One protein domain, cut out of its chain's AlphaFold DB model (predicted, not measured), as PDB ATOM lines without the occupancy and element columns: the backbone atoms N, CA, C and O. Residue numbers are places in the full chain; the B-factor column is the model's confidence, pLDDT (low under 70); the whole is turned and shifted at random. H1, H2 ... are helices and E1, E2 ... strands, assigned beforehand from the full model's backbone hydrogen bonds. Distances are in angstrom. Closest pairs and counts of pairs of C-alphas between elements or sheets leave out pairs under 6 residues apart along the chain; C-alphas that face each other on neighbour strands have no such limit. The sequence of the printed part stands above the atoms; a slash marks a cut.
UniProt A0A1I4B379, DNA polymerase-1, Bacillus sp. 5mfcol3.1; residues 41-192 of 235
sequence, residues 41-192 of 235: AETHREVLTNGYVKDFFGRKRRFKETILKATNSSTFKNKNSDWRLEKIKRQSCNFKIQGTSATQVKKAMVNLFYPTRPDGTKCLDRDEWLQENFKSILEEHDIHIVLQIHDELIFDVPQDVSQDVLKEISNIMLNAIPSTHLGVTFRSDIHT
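Overview. This is residues 41 to 192 of the 235 residues of the protein "DNA polymerase-1" of Bacillus sp. 5mfcol3.1 (UniProt A0A1I4B379). What is the main picture? One long helix, H4, is a spine with a small group at each end: H1, H2 and the hairpin E1 and E2 pack on its first part, with H3 beyond, while H6 and H7 pack on its last part, near the hairpin E3 and E4. H5 follows a long loop at that far end and touches no helix. What are the counts? The printed part has 152 residues with seven named helices and four named strands, in the order H1, E1, E2, H2, H3, H4, H5, H6, E3, E4, H7, and is mostly helix, with two antiparallel sheets of two strands. How large is it? It is loose, with a radius of gyration of the C-alphas of 21.2 A and spans of 68 by 34 by 30 A.

Along the chain. Which elements come before the long helix? H1 is residues 41 to 50, from C-alpha 41 at (105.355, 197.103, 135.640), then E1 52 to 54, E2 60 to 62, H2 64 to 71 and H3 74 to 79. Where is the long helix? H4 is residues 83 to 113, 42.9 A from first to last C-alpha, with a kink of 33 degrees near residue 95. What follows? H5 is residues 126 to 131, H6 137 to 140, E3 144 to 149, 15.1 A long, and E4 152 to 156, 13.4 A. H7, residues 163 to 174, is 16.3 A long and ends at C-alpha 174 at (119.965, 220.513, 146.417).

Arrangement. What touches the hub, H4? Its residues 88 to 93 touch H1, about perpendicular at 88 degrees, closest C-alphas His 44 and Lys 89, 5.4 A; its residues 84 to 88 touch H2, at a shallow tilt of 17 degrees, opposite ways, closest C-alphas Ala 70 and Arg 84, 6.0 A. H7 touches it at a steep tilt of 37 degrees, only just steep, opposite ways, closest C-alphas Ala 108 and Met 173, 4.8 A; H6 touches it, closest C-alphas Leu 112 and Ile 137, 6.2 A. What of the others? H3 is close to but not clearly touching H2, H5 is apart from H4 and H6, and H4 and E3 are near each other. How do the backbones pair? In the hairpin E1 and E2, N 53 and O 61 are 3.0 A apart; in the hairpin E3 and E4, N 146 and O 154 are 2.8 A apart, both within hydrogen-bond range. Every O i to N i+4 pair is within range in H1, H2, H3, H4, H5 and H7; H6 is too short for one, and its one O i to N i+3 pair is not within range.

Size, cuts and confidence. How far does it reach? The two C-alphas farthest apart, of Asn 78 and Asp 160, are 68.9 A apart. Is it continuous and confident? The printed part has no cut, the link from H4 to H5 is long, residues 178 to 184 stand free, and no printed residue is under 70 in pLDDT.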
ATOM      1  N   ALA A  41     105.309 198.425 136.264       93.75
ATOM      2  CA  ALA A  41     105.355 197.103 135.640       93.75
ATOM      3  C   ALA A  41     106.795 196.600 135.428       93.75
ATOM      4  O   ALA A  41     107.103 195.437 135.708       93.75
ATOM      5  N   GLU A  42     107.701 197.474 134.987       96.25
ATOM      6  CA  GLU A  42     109.125 197.168 134.831       96.25
ATOM      7  C   GLU A  42     109.791 196.842 136.169       96.25
ATOM      8  O   GLU A  42     110.552 195.878 136.260       96.25
ATOM      9  N   THR A  43     109.463 197.590 137.224       95.56
ATOM     10  CA  THR A  43     109.976 197.349 138.579       95.56
ATOM     11  C   THR A  43     109.460 196.028 139.149       95.56
ATOM     12  O   THR A  43     110.230 195.275 139.752       95.56
ATOM     13  N   HIS A  44     108.190 195.687 138.912       95.12
ATOM     14  CA  HIS A  44     107.640 194.379 139.272       95.12
ATOM     15  C   HIS A  44     108.354 193.240 138.538       95.12
ATOM     16  O   HIS A  44     108.679 192.219 139.145       95.12
ATOM     17  N   ARG A  45     108.638 193.409 137.244       96.25
ATOM     18  CA  ARG A  45     109.402 192.422 136.475       96.25
ATOM     19  C   ARG A  45     110.821 192.276 137.026       96.25
ATOM     20  O   ARG A  45     111.258 191.157 137.267       96.25
ATOM     21  N   GLU A  46     111.508 193.386 137.294       96.56
ATOM     22  CA  GLU A  46     112.860 193.386 137.867       96.56
ATOM     23  C   GLU A  46     112.921 192.601 139.182       96.56
ATOM     24  O   GLU A  46     113.766 191.715 139.323       96.56
ATOM     25  N   VAL A  47     112.018 192.882 140.132       96.88
ATOM     26  CA  VAL A  47     112.055 192.228 141.450       96.88
ATOM     27  C   VAL A  47     111.746 190.735 141.364       96.88
ATOM     28  O   VAL A  47     112.365 189.952 142.085       96.88
ATOM     29  N   LEU A  48     110.826 190.329 140.484       95.06
ATOM     30  CA  LEU A  48     110.443 188.927 140.314       95.06
ATOM     31  C   LEU A  48     111.514 188.119 139.573       95.06
ATOM     32  O   LEU A  48     111.735 186.963 139.921       95.06
ATOM     33  N   THR A  49     112.210 188.720 138.605       95.31
ATOM     34  CA  THR A  49     113.308 188.063 137.879       95.31
ATOM     35  C   THR A  49     114.585 187.994 138.716       95.31
ATOM     36  O   THR A  49     115.195 186.936 138.832       95.31
ATOM     37  N   ASN A  50     114.995 189.109 139.327       96.69
ATOM     38  CA  ASN A  50     116.294 189.204 140.000       96.69
ATOM     39  C   ASN A  50     116.235 188.802 141.480       96.69
ATOM     40  O   ASN A  50     117.263 188.531 142.103       96.69
ATOM     41  N   GLY A  51     115.044 188.818 142.082       96.88
ATOM     42  CA  GLY A  51     114.862 188.635 143.518       96.88
ATOM     43  C   GLY A  51     115.312 189.834 144.359       96.88
ATOM     44  O   GLY A  51     115.442 189.699 145.579       96.88
ATOM     45  N   TYR A  52     115.585 190.989 143.744       97.31
ATOM     46  CA  TYR A  52     115.923 192.248 144.411       97.31
ATOM     47  C   TYR A  52     115.646 193.453 143.501       97.31
ATOM     48  O   TYR A  52     115.548 193.302 142.288       97.31
ATOM     49  N   VAL A  53     115.578 194.644 144.098       97.38
ATOM     50  CA  VAL A  53     115.617 195.937 143.387       97.38
ATOM     51  C   VAL A  53     116.728 196.818 143.936       97.38
ATOM     52  O   VAL A  53     117.177 196.620 145.071       97.38
ATOM     53  N   LYS A  54     117.173 197.778 143.125       96.50
ATOM     54  CA  LYS A  54     118.173 198.787 143.492       96.50
ATOM     55  C   LYS A  54     117.550 200.179 143.585       96.50
ATOM     56  O   LYS A  54     116.647 200.488 142.811       96.50
ATOM     57  N   ASP A  55     118.040 200.997 144.514       93.31
ATOM     58  CA  ASP A  55     117.837 202.448 144.459       93.31
ATOM     59  C   ASP A  55     118.798 203.091 143.440       93.31
ATOM     60  O   ASP A  55     119.608 202.394 142.817       93.31
ATOM     61  N   PHE A  56     118.703 204.411 143.252       88.81
ATOM     62  CA  PHE A  56     119.538 205.156 142.299       88.81
ATOM     63  C   PHE A  56     121.048 204.943 142.507       88.81
ATOM     64  O   PHE A  56     121.807 204.894 141.544       88.81
ATOM     65  N   PHE A  57     121.483 204.735 143.752       89.88
ATOM     66  CA  PHE A  57     122.890 204.542 144.118       89.88
ATOM     67  C   PHE A  57     123.322 203.073 144.139       89.88
ATOM     68  O   PHE A  57     124.448 202.752 144.515       89.88
ATOM     69  N   GLY A  58     122.437 202.153 143.755       93.50
ATOM     70  CA  GLY A  58     122.745 200.732 143.675       93.50
ATOM     71  C   GLY A  58     122.566 199.955 144.980       93.50
ATOM     72  O   GLY A  58     122.824 198.744 144.992       93.50
ATOM     73  N   ARG A  59     122.072 200.574 146.062       95.31
ATOM     74  CA  ARG A  59     121.740 199.852 147.300       95.31
ATOM     75  C   ARG A  59     120.594 198.886 147.023       95.31
ATOM     76  O   ARG A  59     119.568 199.254 146.456       95.31
ATOM     77  N   LYS A  60     120.759 197.630 147.445       96.06
ATOM     78  CA  LYS A  60     119.829 196.535 147.130       96.06
ATOM     79  C   LYS A  60     118.844 196.265 148.261       96.06
ATOM     80  O   LYS A  60     119.261 196.027 149.395       96.06
ATOM     81  N   ARG A  61     117.559 196.128 147.922       96.50
ATOM     82  CA  ARG A  61     116.551 195.470 148.767       96.50
ATOM     83  C   ARG A  61     116.220 194.097 148.193       96.50
ATOM     84  O   ARG A  61     115.796 193.995 147.045       96.50
ATOM     85  N   ARG A  62     116.441 193.045 148.985       97.69
ATOM     86  CA  ARG A  62     116.348 191.640 148.554       97.69
ATOM     87  C   ARG A  62     115.020 191.014 148.984       97.69
ATOM     88  O   ARG A  62     114.568 191.232 150.101       97.69
ATOM     89  N   PHE A  63     114.443 190.202 148.102       96.81
ATOM     90  CA  PHE A  63     113.146 189.536 148.269       96.81
ATOM     91  C   PHE A  63     113.159 188.048 147.888       96.81
ATOM     92  O   PHE A  63     112.132 187.388 148.031       96.81
ATOM     93  N   LYS A  64     114.302 187.508 147.434       95.25
ATOM     94  CA  LYS A  64     114.443 186.133 146.917       95.25
ATOM     95  C   LYS A  64     113.762 185.079 147.797       95.25
ATOM     96  O   LYS A  64     112.966 184.295 147.298       95.25
ATOM     97  N   GLU A  65     114.014 185.096 149.104       94.25
ATOM     98  CA  GLU A  65     113.422 184.125 150.032       94.25
ATOM     99  C   GLU A  65     111.890 184.242 150.113       94.25
ATOM    100  O   GLU A  65     111.179 183.241 150.099       94.25
ATOM    101  N   THR A  66     111.362 185.469 150.157       92.88
ATOM    102  CA  THR A  66     109.912 185.697 150.236       92.88
ATOM    103  C   THR A  66     109.220 185.318 148.929       92.88
ATOM    104  O   THR A  66     108.129 184.756 148.969       92.88
ATOM    105  N   ILE A  67     109.867 185.567 147.785       94.38
ATOM    106  CA  ILE A  67     109.381 185.131 146.470       94.38
ATOM    107  C   ILE A  67     109.306 183.605 146.429       94.38
ATOM    108  O   ILE A  67     108.243 183.080 146.126       94.38
ATOM    109  N   LEU A  68     110.371 182.899 146.827       93.25
ATOM    110  CA  LEU A  68     110.391 181.430 146.859       93.25
ATOM    111  C   LEU A  68     109.294 180.850 147.767       93.25
ATOM    112  O   LEU A  68     108.601 179.909 147.385       93.25
ATOM    113  N   LYS A  69     109.098 181.431 148.958       93.12
ATOM    114  CA  LYS A  69     108.007 181.036 149.866       93.12
ATOM    115  C   LYS A  69     106.630 181.259 149.237       93.12
ATOM    116  O   LYS A  69     105.738 180.441 149.437       93.12
ATOM    117  N   ALA A  70     106.457 182.350 148.495       92.19
ATOM    118  CA  ALA A  70     105.200 182.667 147.832       92.19
ATOM    119  C   ALA A  70     104.926 181.736 146.643       92.19
ATOM    120  O   ALA A  70     103.831 181.200 146.543       92.19
ATOM    121  N   THR A  71     105.915 181.477 145.785       90.94
ATOM    122  CA  THR A  71     105.751 180.611 144.604       90.94
ATOM    123  C   THR A  71     105.546 179.142 144.968       90.94
ATOM    124  O   THR A  71     104.877 178.415 144.239       90.94
ATOM    125  N   ASN A  72     106.086 178.693 146.104       92.25
ATOM    126  CA  ASN A  72     105.905 177.323 146.588       92.25
ATOM    127  C   ASN A  72     104.601 177.118 147.377       92.25
ATOM    128  O   ASN A  72     104.282 175.976 147.723       92.25
ATOM    129  N   SER A  73     103.850 178.186 147.671       92.19
ATOM    130  CA  SER A  73     102.622 178.101 148.461       92.19
ATOM    131  C   SER A  73     101.512 177.361 147.703       92.19
ATOM    132  O   SER A  73     101.405 177.430 146.477       92.19
ATOM    133  N   SER A  74     100.652 176.648 148.435       88.50
ATOM    134  CA  SER A  74      99.466 176.001 147.854       88.50
ATOM    135  C   SER A  74      98.527 177.022 147.204       88.50
ATOM    136  O   SER A  74      97.950 176.755 146.152       88.50
ATOM    137  N   THR A  75      98.425 178.223 147.781       85.56
ATOM    138  CA  THR A  75      97.644 179.338 147.232       85.56
ATOM    139  C   THR A  75      98.121 179.723 145.837       85.56
ATOM    140  O   THR A  75      97.300 179.831 144.926       85.56
ATOM    141  N   PHE A  76      99.436 179.871 145.652       87.56
ATOM    142  CA  PHE A  76      99.998 180.206 144.351       87.56
ATOM    143  C   PHE A  76      99.773 179.081 143.339       87.56
ATOM    144  O   PHE A  76      99.317 179.357 142.238       87.56
ATOM    145  N   LYS A  77      99.983 177.817 143.727       87.19
ATOM    146  CA  LYS A  77      99.750 176.656 142.844       87.19
ATOM    147  C   LYS A  77      98.298 176.535 142.364       87.19
ATOM    148  O   LYS A  77      98.069 176.111 141.241       87.19
ATOM    149  N   ASN A  78      97.332 176.922 143.198       86.56
ATOM    150  CA  ASN A  78      95.907 176.789 142.881       86.56
ATOM    151  C   ASN A  78      95.324 178.007 142.149       86.56
ATOM    152  O   ASN A  78      94.381 177.861 141.377       86.56
ATOM    153  N   LYS A  79      95.817 179.218 142.438       87.56
ATOM    154  CA  LYS A  79      95.203 180.481 141.980       87.56
ATOM    155  C   LYS A  79      96.149 181.383 141.188       87.56
ATOM    156  O   LYS A  79      95.752 182.486 140.823       87.56
ATOM    157  N   ASN A  80      97.400 180.969 140.980       83.94
ATOM    158  CA  ASN A  80      98.477 181.794 140.420       83.94
ATOM    159  C   ASN A  80      98.623 183.160 141.119       83.94
ATOM    160  O   ASN A  80      99.004 184.156 140.507       83.94
ATOM    161  N   SER A  81      98.298 183.224 142.414       84.00
ATOM    162  CA  SER A  81      98.295 184.459 143.199       84.00
ATOM    163  C   SER A  81      98.693 184.191 144.648       84.00
ATOM    164  O   SER A  81      98.286 183.194 145.241       84.00
ATOM    165  N   ASP A  82      99.492 185.089 145.228       91.81
ATOM    166  CA  ASP A  82      99.865 185.073 146.645       91.81
ATOM    167  C   ASP A  82     100.023 186.516 147.143       91.81
ATOM    168  O   ASP A  82     100.684 187.345 146.509       91.81
ATOM    169  N   TRP A  83      99.438 186.825 148.302       90.00
ATOM    170  CA  TRP A  83      99.476 188.166 148.890       90.00
ATOM    171  C   TRP A  83     100.907 188.665 149.138       90.00
ATOM    172  O   TRP A  83     101.154 189.874 149.116       90.00
ATOM    173  N   ARG A  84     101.868 187.753 149.348       93.62
ATOM    174  CA  ARG A  84     103.282 188.099 149.532       93.62
ATOM    175  C   ARG A  84     103.871 188.703 148.264       93.62
ATOM    176  O   ARG A  84     104.640 189.653 148.377       93.62
ATOM    177  N   LEU A  85     103.489 188.215 147.081       91.94
ATOM    178  CA  LEU A  85     103.943 188.780 145.805       91.94
ATOM    179  C   LEU A  85     103.399 190.199 145.619       91.94
ATOM    180  O   LEU A  85     104.159 191.100 145.277       91.94
ATOM    181  N   GLU A  86     102.126 190.432 145.942       89.62
ATOM    182  CA  GLU A  86     101.522 191.773 145.894       89.62
ATOM    183  C   GLU A  86     102.138 192.740 146.912       89.62
ATOM    184  O   GLU A  86     102.261 193.941 146.656       89.62
ATOM    185  N   LYS A  87     102.570 192.230 148.071       90.88
ATOM    186  CA  LYS A  87     103.337 193.006 149.051       90.88
ATOM    187  C   LYS A  87     104.741 193.328 148.539       90.88
ATOM    188  O   LYS A  87     105.181 194.462 148.697       90.88
ATOM    189  N   ILE A  88     105.438 192.369 147.924       94.69
ATOM    190  CA  ILE A  88     106.777 192.572 147.344       94.69
ATOM    191  C   ILE A  88     106.733 193.634 146.246       94.69
ATOM    192  O   ILE A  88     107.537 194.558 146.291       94.69
ATOM    193  N   LYS A  89     105.768 193.539 145.326       92.69
ATOM    194  CA  LYS A  89     105.524 194.516 144.254       92.69
ATOM    195  C   LYS A  89     105.400 195.946 144.800       92.69
ATOM    196  O   LYS A  89     106.173 196.832 144.433       92.69
ATOM    197  N   ARG A  90     104.536 196.142 145.802       91.56
ATOM    198  CA  ARG A  90     104.388 197.435 146.492       91.56
ATOM    199  C   ARG A  90     105.676 197.884 147.184       91.56
ATOM    200  O   ARG A  90     106.114 199.020 147.019       91.56
ATOM    201  N   GLN A  91     106.326 196.989 147.928       94.12
ATOM    202  CA  GLN A  91     107.569 197.318 148.627       94.12
ATOM    203  C   GLN A  91     108.719 197.661 147.679       94.12
ATOM    204  O   GLN A  91     109.554 198.488 148.037       94.12
ATOM    205  N   SER A  92     108.786 197.047 146.496       95.00
ATOM    206  CA  SER A  92     109.834 197.320 145.515       95.00
ATOM    207  C   SER A  92     109.708 198.717 144.917       95.00
ATOM    208  O   SER A  92     110.706 199.433 144.856       95.00
ATOM    209  N   CYS A  93     108.489 199.136 144.568       93.38
ATOM    210  CA  CYS A  93     108.227 200.484 144.066       93.38
ATOM    211  C   CYS A  93     108.518 201.531 145.150       93.38
ATOM    212  O   CYS A  93     109.270 202.478 144.913       93.38
ATOM    213  N   ASN A  94     108.029 201.300 146.376       92.06
ATOM    214  CA  ASN A  94     108.278 202.195 147.508       92.06
ATOM    215  C   ASN A  94     109.773 202.327 147.804       92.06
ATOM    216  O   ASN A  94     110.263 203.435 148.000       92.06
ATOM    217  N   PHE A  95     110.513 201.213 147.797       95.12
ATOM    218  CA  PHE A  95     111.950 201.224 148.054       95.12
ATOM    219  C   PHE A  95     112.725 202.036 147.017       95.12
ATOM    220  O   PHE A  95     113.647 202.746 147.399       95.12
ATOM    221  N   LYS A  96     112.372 201.969 145.729       93.56
ATOM    222  CA  LYS A  96     113.078 202.756 144.709       93.56
ATOM    223  C   LYS A  96     112.958 204.258 144.954       93.56
ATOM    224  O   LYS A  96     113.960 204.959 144.856       93.56
ATOM    225  N   ILE A  97     111.764 204.728 145.313       91.50
ATOM    226  CA  ILE A  97     111.504 206.150 145.576       91.50
ATOM    227  C   ILE A  97     112.101 206.546 146.931       91.50
ATOM    228  O   ILE A  97     113.063 207.305 146.986       91.50
ATOM    229  N   GLN A  98     111.598 205.961 148.023       91.81
ATOM    230  CA  GLN A  98     111.999 206.316 149.390       91.81
ATOM    231  C   GLN A  98     113.471 206.012 149.658       91.81
ATOM    232  O   GLN A  98     114.146 206.746 150.371       91.81
ATOM    233  N   GLY A  99     113.978 204.916 149.093       92.69
ATOM    234  CA  GLY A  99     115.378 204.548 149.218       92.69
ATOM    235  C   GLY A  99     116.281 205.581 148.560       92.69
ATOM    236  O   GLY A  99     117.245 206.009 149.187       92.69
ATOM    237  N   THR A 100     115.939 206.031 147.352       91.75
ATOM    238  CA  THR A 100     116.694 207.086 146.666       91.75
ATOM    239  C   THR A 100     116.656 208.394 147.454       91.75
ATOM    240  O   THR A 100     117.721 208.940 147.730       91.75
ATOM    241  N   SER A 101     115.478 208.836 147.911       91.31
ATOM    242  CA  SER A 101     115.337 210.045 148.739       91.31
ATOM    243  C   SER A 101     116.138 209.957 150.043       91.31
ATOM    244  O   SER A 101     116.869 210.876 150.394       91.31
ATOM    245  N   ALA A 102     116.097 208.818 150.739       92.56
ATOM    246  CA  ALA A 102     116.885 208.629 151.956       92.56
ATOM    247  C   ALA A 102     118.398 208.666 151.683       92.56
ATOM    248  O   ALA A 102     119.161 209.178 152.498       92.56
ATOM    249  N   THR A 103     118.849 208.115 150.554       92.31
ATOM    250  CA  THR A 103     120.266 208.166 150.174       92.31
ATOM    251  C   THR A 103     120.681 209.580 149.749       92.31
ATOM    252  O   THR A 103     121.794 209.990 150.069       92.31
ATOM    253  N   GLN A 104     119.791 210.351 149.112       92.12
ATOM    254  CA  GLN A 104     120.003 211.769 148.795       92.12
ATOM    255  C   GLN A 104     120.312 212.589 150.043       92.12
ATOM    256  O   GLN A 104     121.357 213.233 150.101       92.12
ATOM    257  N   VAL A 105     119.444 212.508 151.053       93.38
ATOM    258  CA  VAL A 105     119.606 213.264 152.303       93.38
ATOM    259  C   VAL A 105     120.881 212.842 153.026       93.38
ATOM    260  O   VAL A 105     121.658 213.690 153.444       93.38
ATOM    261  N   LYS A 106     121.181 211.538 153.087       94.19
ATOM    262  CA  LYS A 106     122.438 211.055 153.681       94.19
ATOM    263  C   LYS A 106     123.672 211.578 152.957       94.19
ATOM    264  O   LYS A 106     124.658 211.917 153.601       94.19
ATOM    265  N   LYS A 107     123.631 211.654 151.626       94.06
ATOM    266  CA  LYS A 107     124.725 212.232 150.846       94.06
ATOM    267  C   LYS A 107     124.859 213.733 151.105       94.06
ATOM    268  O   LYS A 107     125.981 214.204 151.239       94.06
ATOM    269  N   ALA A 108     123.749 214.457 151.242       94.88
ATOM    270  CA  ALA A 108     123.770 215.856 151.662       94.88
ATOM    271  C   ALA A 108     124.410 216.020 153.049       94.88
ATOM    272  O   ALA A 108     125.314 216.830 153.198       94.88
ATOM    273  N   MET A 109     124.031 215.192 154.030       96.19
ATOM    274  CA  MET A 109     124.640 215.202 155.367       96.19
ATOM    275  C   MET A 109     126.151 214.961 155.310       96.19
ATOM    276  O   MET A 109     126.901 215.690 155.944       96.19
ATOM    277  N   VAL A 110     126.612 213.986 154.518       95.31
ATOM    278  CA  VAL A 110     128.051 213.746 154.312       95.31
ATOM    279  C   VAL A 110     128.721 214.960 153.667       95.31
ATOM    280  O   VAL A 110     129.808 215.357 154.077       95.31
ATOM    281  N   ASN A 111     128.074 215.575 152.676       95.44
ATOM    282  CA  ASN A 111     128.621 216.738 151.990       95.44
ATOM    283  C   ASN A 111     128.713 217.982 152.880       95.44
ATOM    284  O   ASN A 111     129.604 218.797 152.656       95.44
ATOM    285  N   LEU A 112     127.803 218.122 153.843       96.56
ATOM    286  CA  LEU A 112     127.792 219.209 154.815       96.56
ATOM    287  C   LEU A 112     128.788 218.958 155.949       96.56
ATOM    288  O   LEU A 112     129.531 219.858 156.304       96.56
ATOM    289  N   PHE A 113     128.809 217.742 156.499       96.38
ATOM    290  CA  PHE A 113     129.557 217.418 157.714       96.38
ATOM    291  C   PHE A 113     131.049 217.192 157.476       96.38
ATOM    292  O   PHE A 113     131.856 217.557 158.320       96.38
ATOM    293  N   TYR A 114     131.432 216.571 156.357       96.38
ATOM    294  CA  TYR A 114     132.838 216.266 156.099       96.38
ATOM    295  C   TYR A 114     133.524 217.388 155.301       96.38
ATOM    296  O   TYR A 114     132.961 217.845 154.290       96.38
ATOM    297  N   PRO A 115     134.753 217.784 155.689       96.38
ATOM    298  CA  PRO A 115     135.535 218.766 154.955       96.38
ATOM    299  C   PRO A 115     135.828 218.320 153.527       96.38
ATOM    300  O   PRO A 115     135.879 217.126 153.211       96.38
ATOM    301  N   THR A 116     136.056 219.301 152.663       95.06
ATOM    302  CA  THR A 116     136.503 219.075 151.287       95.06
ATOM    303  C   THR A 116     138.010 219.306 151.211       95.06
ATOM    304  O   THR A 116     138.493 220.357 151.619       95.06
ATOM    305  N   ARG A 117     138.754 218.332 150.686       94.62
ATOM    306  CA  ARG A 117     140.188 218.448 150.399       94.62
ATOM    307  C   ARG A 117     140.443 219.431 149.245       94.62
ATOM    308  O   ARG A 117     139.536 219.665 148.442       94.62
ATOM    309  N   PRO A 118     141.684 219.926 149.063       93.56
ATOM    310  CA  PRO A 118     142.047 220.772 147.918       93.56
ATOM    311  C   PRO A 118     141.782 220.142 146.540       93.56
ATOM    312  O   PRO A 118     141.582 220.859 145.564       93.56
ATOM    313  N   ASP A 119     141.753 218.809 146.450       94.19
ATOM    314  CA  ASP A 119     141.431 218.066 145.224       94.19
ATOM    315  C   ASP A 119     139.915 217.933 144.947       94.19
ATOM    316  O   ASP A 119     139.513 217.346 143.942       94.19
ATOM    317  N   GLY A 120     139.066 218.471 145.831       91.50
ATOM    318  CA  GLY A 120     137.606 218.425 145.734       91.50
ATOM    319  C   GLY A 120     136.953 217.179 146.346       91.50
ATOM    320  O   GLY A 120     135.724 217.067 146.328       91.50
ATOM    321  N   THR A 121     137.722 216.233 146.894       93.75
ATOM    322  CA  THR A 121     137.179 215.028 147.543       93.75
ATOM    323  C   THR A 121     136.809 215.272 149.007       93.75
ATOM    324  O   THR A 121     137.303 216.195 149.647       93.75
ATOM    325  N   LYS A 122     135.931 214.438 149.575       94.69
ATOM    326  CA  LYS A 122     135.581 214.519 151.001       94.69
ATOM    327  C   LYS A 122     136.639 213.843 151.870       94.69
ATOM    328  O   LYS A 122     136.999 212.689 151.618       94.69
ATOM    329  N   CYS A 123     137.108 214.545 152.898       96.25
ATOM    330  CA  CYS A 123     137.999 213.998 153.915       96.25
ATOM    331  C   CYS A 123     137.164 213.229 154.946       96.25
ATOM    332  O   CYS A 123     136.469 213.823 155.759       96.25
ATOM    333  N   LEU A 124     137.165 211.895 154.840       95.44
ATOM    334  CA  LEU A 124     136.415 211.005 155.738       95.44
ATOM    335  C   LEU A 124     137.251 210.522 156.931       95.44
ATOM    336  O   LEU A 124     136.695 209.960 157.875       95.44
ATOM    337  N   ASP A 125     138.570 210.703 156.855       94.81
ATOM    338  CA  ASP A 125     139.512 210.360 157.911       94.81
ATOM    339  C   ASP A 125     139.596 211.524 158.903       94.81
ATOM    340  O   ASP A 125     139.863 212.665 158.524       94.81
ATOM    341  N   ARG A 126     139.315 211.247 160.177       92.75
ATOM    342  CA  ARG A 126     139.278 212.291 161.201       92.75
ATOM    343  C   ARG A 126     140.672 212.741 161.634       92.75
ATOM    344  O   ARG A 126     140.817 213.894 162.027       92.75
ATOM    345  N   ASP A 127     141.671 211.871 161.558       96.25
ATOM    346  CA  ASP A 127     143.032 212.232 161.945       96.25
ATOM    347  C   ASP A 127     143.630 213.183 160.900       96.25
ATOM    348  O   ASP A 127     144.199 214.208 161.268       96.25
ATOM    349  N   GLU A 128     143.402 212.910 159.608       94.94
ATOM    350  CA  GLU A 128     143.781 213.808 158.504       94.94
ATOM    351  C   GLU A 128     143.088 215.174 158.625       94.94
ATOM    352  O   GLU A 128     143.753 216.205 158.609       94.94
ATOM    353  N   TRP A 129     141.759 215.185 158.803       94.56
ATOM    354  CA  TRP A 129     140.956 216.399 159.010       94.56
ATOM    355  C   TRP A 129     141.566 217.301 160.088       94.56
ATOM    356  O   TRP A 129     141.753 218.497 159.856       94.56
ATOM    357  N   LEU A 130     141.905 216.730 161.248       93.50
ATOM    358  CA  LEU A 130     142.454 217.476 162.380       93.50
ATOM    359  C   LEU A 130     143.899 217.934 162.148       93.50
ATOM    360  O   LEU A 130     144.238 219.056 162.520       93.50
ATOM    361  N   GLN A 131     144.745 217.090 161.550       96.62
ATOM    362  CA  GLN A 131     146.149 217.416 161.277       96.62
ATOM    363  C   GLN A 131     146.286 218.530 160.238       96.62
ATOM    364  O   GLN A 131     147.052 219.471 160.443       96.62
ATOM    365  N   GLU A 132     145.508 218.447 159.161       95.69
ATOM    366  CA  GLU A 132     145.516 219.423 158.067       95.69
ATOM    367  C   GLU A 132     144.638 220.651 158.364       95.69
ATOM    368  O   GLU A 132     144.588 221.592 157.571       95.69
ATOM    369  N   ASN A 133     143.948 220.660 159.512       94.50
ATOM    370  CA  ASN A 133     143.014 221.711 159.921       94.50
ATOM    371  C   ASN A 133     141.969 222.018 158.829       94.50
ATOM    372  O   ASN A 133     141.589 223.171 158.606       94.50
ATOM    373  N   PHE A 134     141.507 220.978 158.131       96.31
ATOM    374  CA  PHE A 134     140.372 221.119 157.233       96.31
ATOM    375  C   PHE A 134     139.119 221.414 158.048       96.31
ATOM    376  O   PHE A 134     138.969 220.937 159.168       96.31
ATOM    377  N   LYS A 135     138.202 222.197 157.486       95.00
ATOM    378  CA  LYS A 135     136.913 222.458 158.117       95.00
ATOM    379  C   LYS A 135     135.790 222.186 157.145       95.00
ATOM    380  O   LYS A 135     135.911 222.382 155.935       95.00
ATOM    381  N   SER A 136     134.711 221.639 157.676       96.00
ATOM    382  CA  SER A 136     133.458 221.587 156.934       96.00
ATOM    383  C   SER A 136     132.756 222.945 156.995       96.00
ATOM    384  O   SER A 136     132.992 223.716 157.922       96.00
ATOM    385  N   ILE A 137     131.830 223.206 156.068       95.75
ATOM    386  CA  ILE A 137     130.983 224.412 156.112       95.75
ATOM    387  C   ILE A 137     130.256 224.554 157.459       95.75
ATOM    388  O   ILE A 137     130.018 225.658 157.938       95.75
ATOM    389  N   LEU A 138     129.914 223.427 158.090       96.69
ATOM    390  CA  LEU A 138     129.249 223.427 159.384       96.69
ATOM    391  C   LEU A 138     130.194 223.905 160.495       96.69
ATOM    392  O   LEU A 138     129.825 224.775 161.272       96.69
ATOM    393  N   GLU A 139     131.433 223.410 160.532       95.56
ATOM    394  CA  GLU A 139     132.432 223.848 161.520       95.56
ATOM    395  C   GLU A 139     132.919 225.281 161.302       95.56
ATOM    396  O   GLU A 139     133.236 225.974 162.268       95.56
ATOM    397  N   GLU A 140     133.012 225.733 160.049       95.75
ATOM    398  CA  GLU A 140     133.410 227.108 159.719       95.75
ATOM    399  C   GLU A 140     132.443 228.146 160.295       95.75
ATOM    400  O   GLU A 140     132.860 229.255 160.630       95.75
ATOM    401  N   HIS A 141     131.173 227.767 160.450       96.81
ATOM    402  CA  HIS A 141     130.094 228.647 160.883       96.81
ATOM    403  C   HIS A 141     129.468 228.257 162.230       96.81
ATOM    404  O   HIS A 141     128.429 228.811 162.580       96.81
ATOM    405  N   ASP A 142     130.086 227.338 162.980       97.00
ATOM    406  CA  ASP A 142     129.588 226.847 164.279       97.00
ATOM    407  C   ASP A 142     128.154 226.273 164.215       97.00
ATOM    408  O   ASP A 142     127.322 226.452 165.103       97.00
ATOM    409  N   ILE A 143     127.843 225.586 163.113       97.38
ATOM    410  CA  ILE A 143     126.532 224.996 162.834       97.38
ATOM    411  C   ILE A 143     126.551 223.507 163.167       97.38
ATOM    412  O   ILE A 143     127.441 222.766 162.755       97.38
ATOM    413  N   HIS A 144     125.504 223.026 163.832       96.44
ATOM    414  CA  HIS A 144     125.398 221.630 164.244       96.44
ATOM    415  C   HIS A 144     124.136 220.979 163.680       96.44
ATOM    416  O   HIS A 144     123.040 221.512 163.808       96.44
ATOM    417  N   ILE A 145     124.261 219.791 163.078       96.31
ATOM    418  CA  ILE A 145     123.085 218.981 162.725       96.31
ATOM    419  C   ILE A 145     122.497 218.405 164.017       96.31
ATOM    420  O   ILE A 145     123.159 217.631 164.706       96.31
ATOM    421  N   VAL A 146     121.239 218.730 164.304       95.75
ATOM    422  CA  VAL A 146     120.514 218.246 165.489       95.75
ATOM    423  C   VAL A 146     119.694 217.005 165.155       95.75
ATOM    424  O   VAL A 146     119.729 216.012 165.881       95.75
ATOM    425  N   LEU A 147     118.938 217.048 164.054       95.06
ATOM    426  CA  LEU A 147     118.001 215.987 163.698       95.06
ATOM    427  C   LEU A 147     117.777 215.904 162.188       95.06
ATOM    428  O   LEU A 147     117.825 216.901 161.475       95.06
ATOM    429  N   GLN A 148     117.462 214.700 161.715       94.31
ATOM    430  CA  GLN A 148     116.901 214.464 160.390       94.31
ATOM    431  C   GLN A 148     115.455 213.969 160.528       94.31
ATOM    432  O   GLN A 148     115.214 212.947 161.175       94.31
ATOM    433  N   ILE A 149     114.513 214.621 159.844       92.94
ATOM    434  CA  ILE A 149     113.125 214.162 159.715       92.94
ATOM    435  C   ILE A 149     112.825 213.975 158.236       92.94
ATOM    436  O   ILE A 149     112.512 214.919 157.527       92.94
ATOM    437  N   HIS A 150     112.927 212.734 157.760       90.12
ATOM    438  CA  HIS A 150     112.764 212.408 156.340       90.12
ATOM    439  C   HIS A 150     113.681 213.246 155.427       90.12
ATOM    440  O   HIS A 150     114.879 212.954 155.355       90.12
ATOM    441  N   ASP A 151     113.115 214.207 154.703       89.38
ATOM    442  CA  ASP A 151     113.754 215.152 153.787       89.38
ATOM    443  C   ASP A 151     114.185 216.471 154.447       89.38
ATOM    444  O   ASP A 151     114.916 217.240 153.826       89.38
ATOM    445  N   GLU A 152     113.833 216.692 155.712       93.19
ATOM    446  CA  GLU A 152     114.226 217.864 156.492       93.19
ATOM    447  C   GLU A 152     115.484 217.589 157.331       93.19
ATOM    448  O   GLU A 152     115.615 216.549 157.989       93.19
ATOM    449  N   LEU A 153     116.410 218.554 157.326       95.00
ATOM    450  CA  LEU A 153     117.555 218.610 158.233       95.00
ATOM    451  C   LEU A 153     117.379 219.798 159.176       95.00
ATOM    452  O   LEU A 153     117.195 220.928 158.730       95.00
ATOM    453  N   ILE A 154     117.433 219.520 160.475       95.25
ATOM    454  CA  ILE A 154     117.318 220.510 161.540       95.25
ATOM    455  C   ILE A 154     118.718 220.822 162.050       95.25
ATOM    456  O   ILE A 154     119.465 219.912 162.425       95.25
ATOM    457  N   PHE A 155     119.041 222.109 162.075       96.19
ATOM    458  CA  PHE A 155     120.333 222.623 162.501       96.19
ATOM    459  C   PHE A 155     120.171 223.520 163.727       96.19
ATOM    460  O   PHE A 155     119.184 224.248 163.833       96.19
ATOM    461  N   ASP A 156     121.157 223.476 164.616       96.19
ATOM    462  CA  ASP A 156     121.419 224.521 165.599       96.19
ATOM    463  C   ASP A 156     122.454 225.477 165.001       96.19
ATOM    464  O   ASP A 156     123.447 225.026 164.418       96.19
ATOM    465  N   VAL A 157     122.178 226.778 165.060       96.56
ATOM    466  CA  VAL A 157     122.944 227.821 164.364       96.56
ATOM    467  C   VAL A 157     123.131 229.043 165.269       96.56
ATOM    468  O   VAL A 157     122.209 229.384 166.018       96.56
ATOM    469  N   PRO A 158     124.260 229.766 165.167       96.25
ATOM    470  CA  PRO A 158     124.423 231.058 165.831       96.25
ATOM    471  C   PRO A 158     123.341 232.064 165.410       96.25
ATOM    472  O   PRO A 158     122.890 232.070 164.263       96.25
ATOM    473  N   GLN A 159     122.929 232.954 166.322       92.75
ATOM    474  CA  GLN A 159     121.888 233.957 166.033       92.75
ATOM    475  C   GLN A 159     122.289 234.949 164.932       92.75
ATOM    476  O   GLN A 159     121.424 235.526 164.274       92.75
ATOM    477  N   ASP A 160     123.588 235.153 164.744       94.25
ATOM    478  CA  ASP A 160     124.192 236.045 163.761       94.25
ATOM    479  C   ASP A 160     124.598 235.332 162.459       94.25
ATOM    480  O   ASP A 160     125.229 235.949 161.596       94.25
ATOM    481  N   VAL A 161     124.206 234.062 162.268       95.31
ATOM    482  CA  VAL A 161     124.465 233.332 161.020       95.31
ATOM    483  C   VAL A 161     123.880 234.085 159.821       95.31
ATOM    484  O   VAL A 161     122.716 234.506 159.807       95.31
ATOM    485  N   SER A 162     124.690 234.271 158.781       95.31
ATOM    486  CA  SER A 162     124.257 235.019 157.605       95.31
ATOM    487  C   SER A 162     123.293 234.196 156.743       95.31
ATOM    488  O   SER A 162     123.386 232.972 156.631       95.31
ATOM    489  N   GLN A 163     122.381 234.886 156.055       94.25
ATOM    490  CA  GLN A 163     121.466 234.242 155.110       94.25
ATOM    491  C   GLN A 163     122.191 233.568 153.941       94.25
ATOM    492  O   GLN A 163     121.665 232.621 153.359       94.25
ATOM    493  N   ASP A 164     123.387 234.030 153.582       96.19
ATOM    494  CA  ASP A 164     124.139 233.452 152.470       96.19
ATOM    495  C   ASP A 164     124.747 232.092 152.838       96.19
ATOM    496  O   ASP A 164     124.687 231.178 152.018       96.19
ATOM    497  N   VAL A 165     125.176 231.902 154.092       96.25
ATOM    498  CA  VAL A 165     125.598 230.585 154.612       96.25
ATOM    499  C   VAL A 165     124.435 229.591 154.583       96.25
ATOM    500  O   VAL A 165     124.580 228.459 154.121       96.25
ATOM    501  N   LEU A 166     123.238 230.016 155.003       95.62
ATOM    502  CA  LEU A 166     122.047 229.157 154.962       95.62
ATOM    503  C   LEU A 166     121.676 228.757 153.525       95.62
ATOM    504  O   LEU A 166     121.310 227.606 153.264       95.62
ATOM    505  N   LYS A 167     121.795 229.686 152.567       95.69
ATOM    506  CA  LYS A 167     121.606 229.386 151.139       95.69
ATOM    507  C   LYS A 167     122.667 228.429 150.615       95.69
ATOM    508  O   LYS A 167     122.337 227.572 149.800       95.69
ATOM    509  N   GLU A 168     123.913 228.547 151.060       95.56
ATOM    510  CA  GLU A 168     124.982 227.627 150.677       95.56
ATOM    511  C   GLU A 168     124.703 226.201 151.170       95.56
ATOM    512  O   GLU A 168     124.737 225.263 150.370       95.56
ATOM    513  N   ILE A 169     124.302 226.038 152.435       95.69
ATOM    514  CA  ILE A 169     123.852 224.747 152.987       95.69
ATOM    515  C   ILE A 169     122.711 224.170 152.140       95.69
ATOM    516  O   ILE A 169     122.768 223.012 151.713       95.69
ATOM    517  N   SER A 170     121.702 224.989 151.832       94.62
ATOM    518  CA  SER A 170     120.578 224.595 150.979       94.62
ATOM    519  C   SER A 170     121.042 224.171 149.577       94.62
ATOM    520  O   SER A 170     120.616 223.135 149.063       94.62
ATOM    521  N   ASN A 171     121.992 224.892 148.978       93.25
ATOM    522  CA  ASN A 171     122.579 224.547 147.685       93.25
ATOM    523  C   ASN A 171     123.349 223.220 147.725       93.25
ATOM    524  O   ASN A 171     123.256 222.434 146.778       93.25
ATOM    525  N   ILE A 172     124.077 222.928 148.806       93.00
ATOM    526  CA  ILE A 172     124.762 221.640 148.986       93.00
ATOM    527  C   ILE A 172     123.739 220.498 149.062       93.00
ATOM    528  O   ILE A 172     123.936 219.449 148.438       93.00
ATOM    529  N   MET A 173     122.624 220.701 149.772       92.50
ATOM    530  CA  MET A 173     121.531 219.725 149.854       92.50
ATOM    531  C   MET A 173     120.871 219.484 148.489       92.50
ATOM    532  O   MET A 173     120.697 218.332 148.079       92.50
ATOM    533  N   LEU A 174     120.564 220.558 147.754       90.50
ATOM    534  CA  LEU A 174     119.965 220.513 146.417       90.50
ATOM    535  C   LEU A 174     120.825 219.748 145.412       90.50
ATOM    536  O   LEU A 174     120.311 218.951 144.627       90.50
ATOM    537  N   ASN A 175     122.139 219.963 145.464       89.56
ATOM    538  CA  ASN A 175     123.093 219.403 144.511       89.56
ATOM    539  C   ASN A 175     123.739 218.096 144.993       89.56
ATOM    540  O   ASN A 175     124.678 217.597 144.369       89.56
ATOM    541  N   ALA A 176     123.225 217.486 146.067       89.69
ATOM    542  CA  ALA A 176     123.737 216.212 146.565       89.69
ATOM    543  C   ALA A 176     123.695 215.107 145.489       89.69
ATOM    544  O   ALA A 176     124.540 214.205 145.487       89.69
ATOM    545  N   ILE A 177     122.758 215.176 144.539       85.00
ATOM    546  CA  ILE A 177     122.645 214.246 143.407       85.00
ATOM    547  C   ILE A 177     122.646 215.027 142.094       85.00
ATOM    548  O   ILE A 177     121.936 216.026 142.004       85.00
ATOM    549  N   PRO A 178     123.357 214.554 141.052       80.19
ATOM    550  CA  PRO A 178     123.240 215.126 139.718       80.19
ATOM    551  C   PRO A 178     121.789 215.088 139.224       80.19
ATOM    552  O   PRO A 178     121.229 214.011 139.012       80.19
ATOM    553  N   SER A 179     121.193 216.258 139.015       74.12
ATOM    554  CA  SER A 179     119.816 216.422 138.529       74.12
ATOM    555  C   SER A 179     119.739 216.890 137.072       74.12
ATOM    556  O   SER A 179     118.663 216.886 136.481       74.12
ATOM    557  N   THR A 180     120.878 217.216 136.452       70.25
ATOM    558  CA  THR A 180     120.978 217.801 135.099       70.25
ATOM    559  C   THR A 180     120.317 216.973 133.995       70.25
ATOM    560  O   THR A 180     119.887 217.524 132.988       70.25
ATOM    561  N   HIS A 181     120.192 215.659 134.185       71.12
ATOM    562  CA  HIS A 181     119.566 214.737 133.233       71.12
ATOM    563  C   HIS A 181     118.092 214.425 133.547       71.12
ATOM    564  O   HIS A 181     117.448 213.710 132.782       71.12
ATOM    565  N   LEU A 182     117.551 214.915 134.670       72.88
ATOM    566  CA  LEU A 182     116.216 214.547 135.158       72.88
ATOM    567  C   LEU A 182     115.100 215.461 134.630       72.88
ATOM    568  O   LEU A 182     113.927 215.137 134.806       72.88
ATOM    569  N   GLY A 183     115.439 216.592 134.000       77.56
ATOM    570  CA  GLY A 183     114.458 217.558 133.484       77.56
ATOM    571  C   GLY A 183     113.601 218.226 134.568       77.56
ATOM    572  O   GLY A 183     112.591 218.847 134.251       77.56
ATOM    573  N   VAL A 184     113.990 218.085 135.840       80.31
ATOM    574  CA  VAL A 184     113.321 218.665 137.008       80.31
ATOM    575  C   VAL A 184     114.346 219.365 137.892       80.31
ATOM    576  O   VAL A 184     115.450 218.859 138.098       80.31
ATOM    577  N   THR A 185     113.967 220.521 138.427       80.12
ATOM    578  CA  THR A 185     114.798 221.296 139.353       80.12
ATOM    579  C   THR A 185     114.366 220.988 140.778       80.12
ATOM    580  O   THR A 185     113.184 221.092 141.105       80.12
ATOM    581  N   PHE A 186     115.312 220.605 141.634       85.56
ATOM    582  CA  PHE A 186     115.038 220.456 143.059       85.56
ATOM    583  C   PHE A 186     114.916 221.829 143.726       85.56
ATOM    584  O   PHE A 186     115.592 222.781 143.340       85.56
ATOM    585  N   ARG A 187     114.056 221.915 144.742       86.69
ATOM    586  CA  ARG A 187     113.868 223.096 145.585       86.69
ATOM    587  C   ARG A 187     114.019 222.688 147.048       86.69
ATOM    588  O   ARG A 187     113.632 221.585 147.415       86.69
ATOM    589  N   SER A 188     114.602 223.581 147.836       88.62
ATOM    590  CA  SER A 188     114.807 223.436 149.271       88.62
ATOM    591  C   SER A 188     114.375 224.743 149.920       88.62
ATOM    592  O   SER A 188     114.777 225.819 149.467       88.62
ATOM    593  N   ASP A 189     113.508 224.646 150.921       90.44
ATOM    594  CA  ASP A 189     112.998 225.787 151.670       90.44
ATOM    595  C   ASP A 189     113.782 225.919 152.983       90.44
ATOM    596  O   ASP A 189     114.132 224.924 153.616       90.44
ATOM    597  N   ILE A 190     114.084 227.158 153.378       92.44
ATOM    598  CA  ILE A 190     114.835 227.465 154.599       92.44
ATOM    599  C   ILE A 190     113.875 228.125 155.583       92.44
ATOM    600  O   ILE A 190     113.233 229.125 155.259       92.44
ATOM    601  N   HIS A 191     113.816 227.587 156.796       90.62
ATOM    602  CA  HIS A 191     113.073 228.164 157.908       90.62
ATOM    603  C   HIS A 191     114.001 228.321 159.108       90.62
ATOM    604  O   HIS A 191     114.692 227.378 159.485       90.62
ATOM    605  N   THR A 192     114.003 229.506 159.714       90.12
ATOM    606  CA  THR A 192     114.760 229.801 160.935       90.12
ATOM    607  C   THR A 192     113.803 230.203 162.048       90.12
ATOM    608  O   THR A 192     112.795 230.873 161.816       90.12
TER     609      THR A 192